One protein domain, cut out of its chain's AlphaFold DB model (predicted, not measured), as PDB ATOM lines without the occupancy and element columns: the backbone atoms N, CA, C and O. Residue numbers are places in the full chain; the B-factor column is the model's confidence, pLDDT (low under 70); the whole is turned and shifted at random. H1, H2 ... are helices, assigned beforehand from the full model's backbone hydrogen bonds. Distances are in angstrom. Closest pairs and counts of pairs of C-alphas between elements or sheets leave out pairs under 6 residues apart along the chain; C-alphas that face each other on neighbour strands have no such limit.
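Overview. This is residues 25 to 77 of the 172 residues of the protein "PMEI domain-containing protein" of Ananas comosus var. bracteatus (UniProt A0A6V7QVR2). Two helices, H1 and H2, make a helical hairpin whose sides slant to each other. The third and longest helix, H3, begins near residues 27 to 31 of H1 and runs away from H1 at a steep slant, and its last residues, 72 to 77, stick out. The printed part has 53 residues with three named helices, in the order H1, H2, H3, and no named strand; the class is all helix. The whole is compact, with a radius of gyration of the C-alphas of 10.4 A, and the C-alphas span 29 by 24 by 17 A along their three main axes.

Along the chain. H1 is residues 25 to 38 and measures 20.4 A from first to last C-alpha; C-alpha 25 is at (105.619, 90.531, 72.138). H2 is residues 43 to 52, 14.2 A long, and its first C-alpha, that of Tyr 43, is at (106.317, 93.000, 85.879). H3 is residues 61 to 77, 24.2 A from first to last C-alpha, and ends with C-alpha 77 at (81.980, 90.183, 88.572).

Arrangement. H1 and H2 touch and form a helical hairpin, two helices that follow each other and run opposite ways. Their lines stand at a steep tilt of 37 degrees, only just past shallow, and their closest C-alphas are those of Cys 32 and Tyr 43, 5.5 A apart. H1 touches H3 with residues 27 to 31 alone, and H3 touches H1 with residues 61 to 64 alone. The closest C-alphas of these two are those of Val 27 and Thr 61, 7.0 A apart. H1 and H3 run the same way at a steep tilt of 69.9 degrees, only just short of about perpendicular. H2 and H3 only just touch, with 3 pairs of C-alphas within 8 A, and H3 does so with residues 64 to 68 alone. Their closest C-alphas are those of Leu 50 and Leu 64, 7.4 A apart, and their lines are about perpendicular at 85 degrees. The helix packing is mostly crossed: of the three pairs of helices, 0 are at a shallow tilt. In H1, H2 and H3 every O i to N i+4 pair is within hydrogen-bond range.

Size, cuts and confidence. The two C-alphas farthest apart are those of Ser 26 and Thr 77, 30.7 A. The printed part has no cut. The link from H1 to H2, 4 residues, is tight; the link from H2 to H3, 8 residues, is short. Residues 72 to 77, which belong to H3, stand free. The mean pLDDT of the printed part is 92.2, and no printed residue is under 70.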
ATOM      1  N   ALA A  25     104.758  90.950  71.036       71.81
ATOM      2  CA  ALA A  25     105.619  90.531  72.138       71.81
ATOM      3  C   ALA A  25     106.493  91.687  72.664       71.81
ATOM      4  O   ALA A  25     106.674  91.817  73.877       71.81
ATOM      5  N   SER A  26     106.987  92.569  71.783       81.69
ATOM      6  CA  SER A  26     107.713  93.774  72.195       81.69
ATOM      7  C   SER A  26     106.790  94.843  72.788       81.69
ATOM      8  O   SER A  26     107.177  95.432  73.793       81.69
ATOM      9  N   VAL A  27     105.556  95.015  72.288       91.44
ATOM     10  CA  VAL A  27     104.573  95.956  72.879       91.44
ATOM     11  C   VAL A  27     104.203  95.562  74.312       91.44
ATOM     12  O   VAL A  27     104.191  96.417  75.199       91.44
ATOM     13  N   ILE A  28     103.932  94.277  74.567       93.19
ATOM     14  CA  ILE A  28     103.607  93.768  75.911       93.19
ATOM     15  C   ILE A  28     104.781  94.008  76.871       93.19
ATOM     16  O   ILE A  28     104.596  94.595  77.934       93.19
ATOM     17  N   ASN A  29     106.000  93.618  76.483       94.56
ATOM     18  CA  ASN A  29     107.197  93.798  77.310       94.56
ATOM     19  C   ASN A  29     107.503  95.283  77.588       94.56
ATOM     20  O   ASN A  29     107.846  95.634  78.716       94.56
ATOM     21  N   GLU A  30     107.367  96.165  76.594       93.88
ATOM     22  CA  GLU A  30     107.540  97.612  76.782       93.88
ATOM     23  C   GLU A  30     106.476  98.190  77.715       93.88
ATOM     24  O   GLU A  30     106.809  98.942  78.632       93.88
ATOM     25  N   THR A  31     105.219  97.775  77.541       94.00
ATOM     26  CA  THR A  31     104.105  98.185  78.402       94.00
ATOM     27  C   THR A  31     104.350  97.746  79.843       94.00
ATOM     28  O   THR A  31     104.314  98.582  80.740       94.00
ATOM     29  N   CYS A  32     104.679  96.476  80.090       94.69
ATOM     30  CA  CYS A  32     104.903  95.983  81.449       94.69
ATOM     31  C   CYS A  32     106.118  96.634  82.126       94.69
ATOM     32  O   CYS A  32     106.033  96.974  83.303       94.69
ATOM     33  N   LYS A  33     107.217  96.895  81.395       94.19
ATOM     34  CA  LYS A  33     108.361  97.665  81.928       94.19
ATOM     35  C   LYS A  33     107.982  99.100  82.278       94.19
ATOM     36  O   LYS A  33     108.503  99.654  83.241       94.19
ATOM     37  N   ALA A  34     107.135  99.732  81.467       92.94
ATOM     38  CA  ALA A  34     106.674 101.090  81.724       92.94
ATOM     39  C   ALA A  34     105.751 101.137  82.946       92.94
ATOM     40  O   ALA A  34     105.939 101.995  83.806       92.94
ATOM     41  N   VAL A  35     104.803 100.200  83.047       91.44
ATOM     42  CA  VAL A  35     103.875 100.130  84.177       91.44
ATOM     43  C   VAL A  35     104.643  99.874  85.468       91.44
ATOM     44  O   VAL A  35     104.489 100.690  86.357       91.44
ATOM     45  N   GLU A  36     105.524  98.871  85.555       93.12
ATOM     46  CA  GLU A  36     106.307  98.567  86.774       93.12
ATOM     47  C   GLU A  36     107.066  99.786  87.336       93.12
ATOM     48  O   GLU A  36     107.159  99.978  88.547       93.12
ATOM     49  N   ARG A  37     107.603 100.640  86.455       88.06
ATOM     50  CA  ARG A  37     108.353 101.841  86.858       88.06
ATOM     51  C   ARG A  37     107.473 102.958  87.415       88.06
ATOM     52  O   ARG A  37     107.960 103.765  88.198       88.06
ATOM     53  N   VAL A  38     106.231 103.061  86.946       85.62
ATOM     54  CA  VAL A  38     105.336 104.204  87.215       85.62
ATOM     55  C   VAL A  38     104.233 103.838  88.212       85.62
ATOM     56  O   VAL A  38     103.759 104.677  88.975       85.62
ATOM     57  N   HIS A  39     103.832 102.576  88.220       72.62
ATOM     58  CA  HIS A  39     102.755 102.008  89.004       72.62
ATOM     59  C   HIS A  39     103.281 100.703  89.602       72.62
ATOM     60  O   HIS A  39     103.896  99.919  88.893       72.62
ATOM     61  N   SER A  40     103.049 100.439  90.887       82.50
ATOM     62  CA  SER A  40     103.579  99.259  91.594       82.50
ATOM     63  C   SER A  40     102.954  97.917  91.152       82.50
ATOM     64  O   SER A  40     102.634  97.072  91.984       82.50
ATOM     65  N   VAL A  41     102.723  97.729  89.854       90.38
ATOM     66  CA  VAL A  41     102.316  96.477  89.228       90.38
ATOM     67  C   VAL A  41     103.574  95.664  88.966       90.38
ATOM     68  O   VAL A  41     104.467  96.099  88.241       90.38
ATOM     69  N   ASP A  42     103.620  94.469  89.542       94.69
ATOM     70  CA  ASP A  42     104.703  93.516  89.325       94.69
ATOM     71  C   ASP A  42     104.835  93.168  87.830       94.69
ATOM     72  O   ASP A  42     103.851  92.833  87.159       94.69
ATOM     73  N   TYR A  43     106.058  93.251  87.297       93.69
ATOM     74  CA  TYR A  43     106.317  93.000  85.879       93.69
ATOM     75  C   TYR A  43     105.892  91.595  85.455       93.69
ATOM     76  O   TYR A  43     105.300  91.424  84.385       93.69
ATOM     77  N   ARG A  44     106.159  90.587  86.293       95.31
ATOM     78  CA  ARG A  44     105.790  89.200  86.000       95.31
ATOM     79  C   ARG A  44     104.273  89.041  85.981       95.31
ATOM     80  O   ARG A  44     103.765  88.489  85.011       95.31
ATOM     81  N   PHE A  45     103.554  89.602  86.952       95.12
ATOM     82  CA  PHE A  45     102.092  89.622  86.947       95.12
ATOM     83  C   PHE A  45     101.531  90.267  85.673       95.12
ATOM     84  O   PHE A  45     100.636  89.704  85.043       95.12
ATOM     85  N   CYS A  46     102.069  91.419  85.257       95.62
ATOM     86  CA  CYS A  46     101.656  92.085  84.021       95.62
ATOM     87  C   CYS A  46     101.870  91.189  82.794       95.62
ATOM     88  O   CYS A  46     100.954  91.007  81.990       95.62
ATOM     89  N   MET A  47     103.060  90.596  82.672       94.69
ATOM     90  CA  MET A  47     103.406  89.719  81.557       94.69
ATOM     91  C   MET A  47     102.490  88.495  81.516       94.69
ATOM     92  O   MET A  47     101.842  88.258  80.501       94.69
ATOM     93  N   GLU A  48     102.391  87.747  82.614       94.56
ATOM     94  CA  GLU A  48     101.565  86.538  82.709       94.56
ATOM     95  C   GLU A  48     100.093  86.839  82.403       94.56
ATOM     96  O   GLU A  48      99.469  86.142  81.599       94.56
ATOM     97  N   THR A  49      99.563  87.928  82.962       94.50
ATOM     98  CA  THR A  49      98.179  88.358  82.736       94.50
ATOM     99  C   THR A  49      97.926  88.694  81.269       94.50
ATOM    100  O   THR A  49      96.955  88.209  80.690       94.50
ATOM    101  N   LEU A  50      98.788  89.501  80.638       94.31
ATOM    102  CA  LEU A  50      98.597  89.896  79.242       94.31
ATOM    103  C   LEU A  50      98.806  88.718  78.283       94.31
ATOM    104  O   LEU A  50      98.016  88.561  77.357       94.31
ATOM    105  N   TYR A  51      99.799  87.851  78.495       92.38
ATOM    106  CA  TYR A  51     100.012  86.681  77.630       92.38
ATOM    107  C   TYR A  51      98.884  85.646  77.717       92.38
ATOM    108  O   TYR A  51      98.627  84.955  76.733       92.38
ATOM    109  N   ALA A  52      98.178  85.565  78.848       92.38
ATOM    110  CA  ALA A  52      97.005  84.705  78.991       92.38
ATOM    111  C   ALA A  52      95.764  85.231  78.237       92.38
ATOM    112  O   ALA A  52      94.815  84.481  78.005       92.38
ATOM    113  N   MET A  53      95.744  86.509  77.844       91.69
ATOM    114  CA  MET A  53      94.596  87.109  77.164       91.69
ATOM    115  C   MET A  53      94.583  86.784  75.666       91.69
ATOM    116  O   MET A  53      95.545  87.081  74.953       91.69
ATOM    117  N   PRO A  54      93.457  86.296  75.121       89.06
ATOM    118  CA  PRO A  54      93.294  86.181  73.680       89.06
ATOM    119  C   PRO A  54      93.506  87.536  72.990       89.06
ATOM    120  O   PRO A  54      92.961  88.550  73.426       89.06
ATOM    121  N   LYS A  55      94.233  87.534  71.866       87.31
ATOM    122  CA  LYS A  55      94.516  88.714  71.022       87.31
ATOM    123  C   LYS A  55      95.453  89.766  71.635       87.31
ATOM    124  O   LYS A  55      95.694  90.783  70.992       87.31
ATOM    125  N   SER A  56      96.023  89.544  72.820       87.88
ATOM    126  CA  SER A  56      97.022  90.469  73.383       87.88
ATOM    127  C   SER A  56      98.283  90.549  72.522       87.88
ATOM    128  O   SER A  56      98.830  91.628  72.315       87.88
ATOM    129  N   THR A  57      98.686  89.427  71.922       87.56
ATOM    130  CA  THR A  57      99.830  89.303  71.005       87.56
ATOM    131  C   THR A  57      99.575  89.872  69.604       87.56
ATOM    132  O   THR A  57     100.342  89.616  68.677       87.56
ATOM    133  N   SER A  58      98.533  90.676  69.418       87.44
ATOM    134  CA  SER A  58      98.384  91.549  68.251       87.44
ATOM    135  C   SER A  58      97.842  92.935  68.612       87.44
ATOM    136  O   SER A  58      97.557  93.730  67.718       87.44
ATOM    137  N   ALA A  59      97.695  93.233  69.906       91.50
ATOM    138  CA  ALA A  59      97.136  94.482  70.397       91.50
ATOM    139  C   ALA A  59      98.208  95.575  70.524       91.50
ATOM    140  O   ALA A  59      99.334  95.322  70.951       91.50
ATOM    141  N   ASP A  60      97.829  96.811  70.200       91.88
ATOM    142  CA  ASP A  60      98.576  98.003  70.601       91.88
ATOM    143  C   ASP A  60      98.304  98.339  72.083       91.88
ATOM    144  O   ASP A  60      97.496  97.693  72.753       91.88
ATOM    145  N   THR A  61      98.949  99.377  72.622       92.00
ATOM    146  CA  THR A  61      98.772  99.773  74.031       92.00
ATOM    147  C   THR A  61      97.314 100.091  74.383       92.00
ATOM    148  O   THR A  61      96.869  99.784  75.488       92.00
ATOM    149  N   ARG A  62      96.532 100.658  73.449       94.00
ATOM    150  CA  ARG A  62      95.098 100.917  73.660       94.00
ATOM    151  C   ARG A  62      94.320  99.603  73.760       94.00
ATOM    152  O   ARG A  62      93.472  99.465  74.639       94.00
ATOM    153  N   GLY A  63      94.612  98.643  72.888       94.62
ATOM    154  CA  GLY A  63      94.048  97.300  72.921       94.62
ATOM    155  C   GLY A  63      94.411  96.553  74.204       94.62
ATOM    156  O   GLY A  63      93.524  95.982  74.832       94.62
ATOM    157  N   LEU A  64      95.670  96.622  74.652       94.44
ATOM    158  CA  LEU A  64      96.112  96.037  75.924       94.44
ATOM    159  C   LEU A  64      95.387  96.663  77.122       94.44
ATOM    160  O   LEU A  64      94.940  95.937  78.005       94.44
ATOM    161  N   ALA A  65      95.193  97.985  77.129       94.38
ATOM    162  CA  ALA A  65      94.427  98.663  78.175       94.38
ATOM    163  C   ALA A  65      92.954  98.211  78.207       94.38
ATOM    164  O   ALA A  65      92.407  97.970  79.282       94.38
ATOM    165  N   LEU A  66      92.314  98.046  77.042       96.38
ATOM    166  CA  LEU A  66      90.943  97.526  76.951       96.38
ATOM    167  C   LEU A  66      90.844  96.067  77.413       96.38
ATOM    168  O   LEU A  66      89.899  95.714  78.118       96.38
ATOM    169  N   LEU A  67      91.812  95.225  77.044       94.88
ATOM    170  CA  LEU A  67      91.882  93.833  77.493       94.88
ATOM    171  C   LEU A  67      92.071  93.749  79.014       94.88
ATOM    172  O   LEU A  67      91.340  93.010  79.674       94.88
ATOM    173  N   ALA A  68      92.974  94.561  79.573       94.75
ATOM    174  CA  ALA A  68      93.191  94.670  81.012       94.75
ATOM    175  C   ALA A  68      91.918  95.130  81.745       94.75
ATOM    176  O   ALA A  68      91.474  94.480  82.685       94.75
ATOM    177  N   ALA A  69      91.254  96.186  81.269       96.25
ATOM    178  CA  ALA A  69      89.993  96.638  81.856       96.25
ATOM    179  C   ALA A  69      88.897  95.556  81.785       96.25
ATOM    180  O   ALA A  69      88.127  95.378  82.731       96.25
ATOM    181  N   ASN A  70      88.827  94.802  80.683       95.94
ATOM    182  CA  ASN A  70      87.839  93.740  80.536       95.94
ATOM    183  C   ASN A  70      88.115  92.549  81.466       95.94
ATOM    184  O   ASN A  70      87.160  92.039  82.051       95.94
ATOM    185  N   ILE A  71      89.375  92.130  81.661       95.25
ATOM    186  CA  ILE A  71      89.676  91.073  82.643       95.25
ATOM    187  C   ILE A  71      89.408  91.551  84.069       95.25
ATOM    188  O   ILE A  71      88.867  90.790  84.863       95.25
ATOM    189  N   THR A  72      89.694  92.821  84.385       96.25
ATOM    190  CA  THR A  72      89.363  93.404  85.691       96.25
ATOM    191  C   THR A  72      87.861  93.352  85.938       96.25
ATOM    192  O   THR A  72      87.442  92.913  87.005       96.25
ATOM    193  N   LYS A  73      87.043  93.725  84.947       98.06
ATOM    194  CA  LYS A  73      85.581  93.617  85.036       98.06
ATOM    195  C   LYS A  73      85.140  92.175  85.299       98.06
ATOM    196  O   LYS A  73      84.356  91.959  86.211       98.06
ATOM    197  N   ILE A  74      85.656  91.203  84.541       96.94
ATOM    198  CA  ILE A  74      85.327  89.777  84.723       96.94
ATOM    199  C   ILE A  74      85.700  89.307  86.134       96.94
ATOM    200  O   ILE A  74      84.889  88.673  86.804       96.94
ATOM    201  N   ASN A  75      86.899  89.657  86.603       97.06
ATOM    202  CA  ASN A  75      87.364  89.310  87.941       97.06
ATOM    203  C   ASN A  75      86.472  89.924  89.032       97.06
ATOM    204  O   ASN A  75      86.075  89.231  89.962       97.06
ATOM    205  N   ILE A  76      86.108  91.204  88.903       98.50
ATOM    206  CA  ILE A  76      85.206  91.879  89.848       98.50
ATOM    207  C   ILE A  76      83.814  91.238  89.834       98.50
ATOM    208  O   ILE A  76      83.266  91.002  90.905       98.50
ATOM    209  N   THR A  77      83.257  90.909  88.665       98.44
ATOM    210  CA  THR A  77      81.980  90.183  88.572       98.44
ATOM    211  C   THR A  77      82.054  88.845  89.305       98.44
ATOM    212  O   THR A  77      81.194  88.567  90.129       98.44
TER     213      THR A  77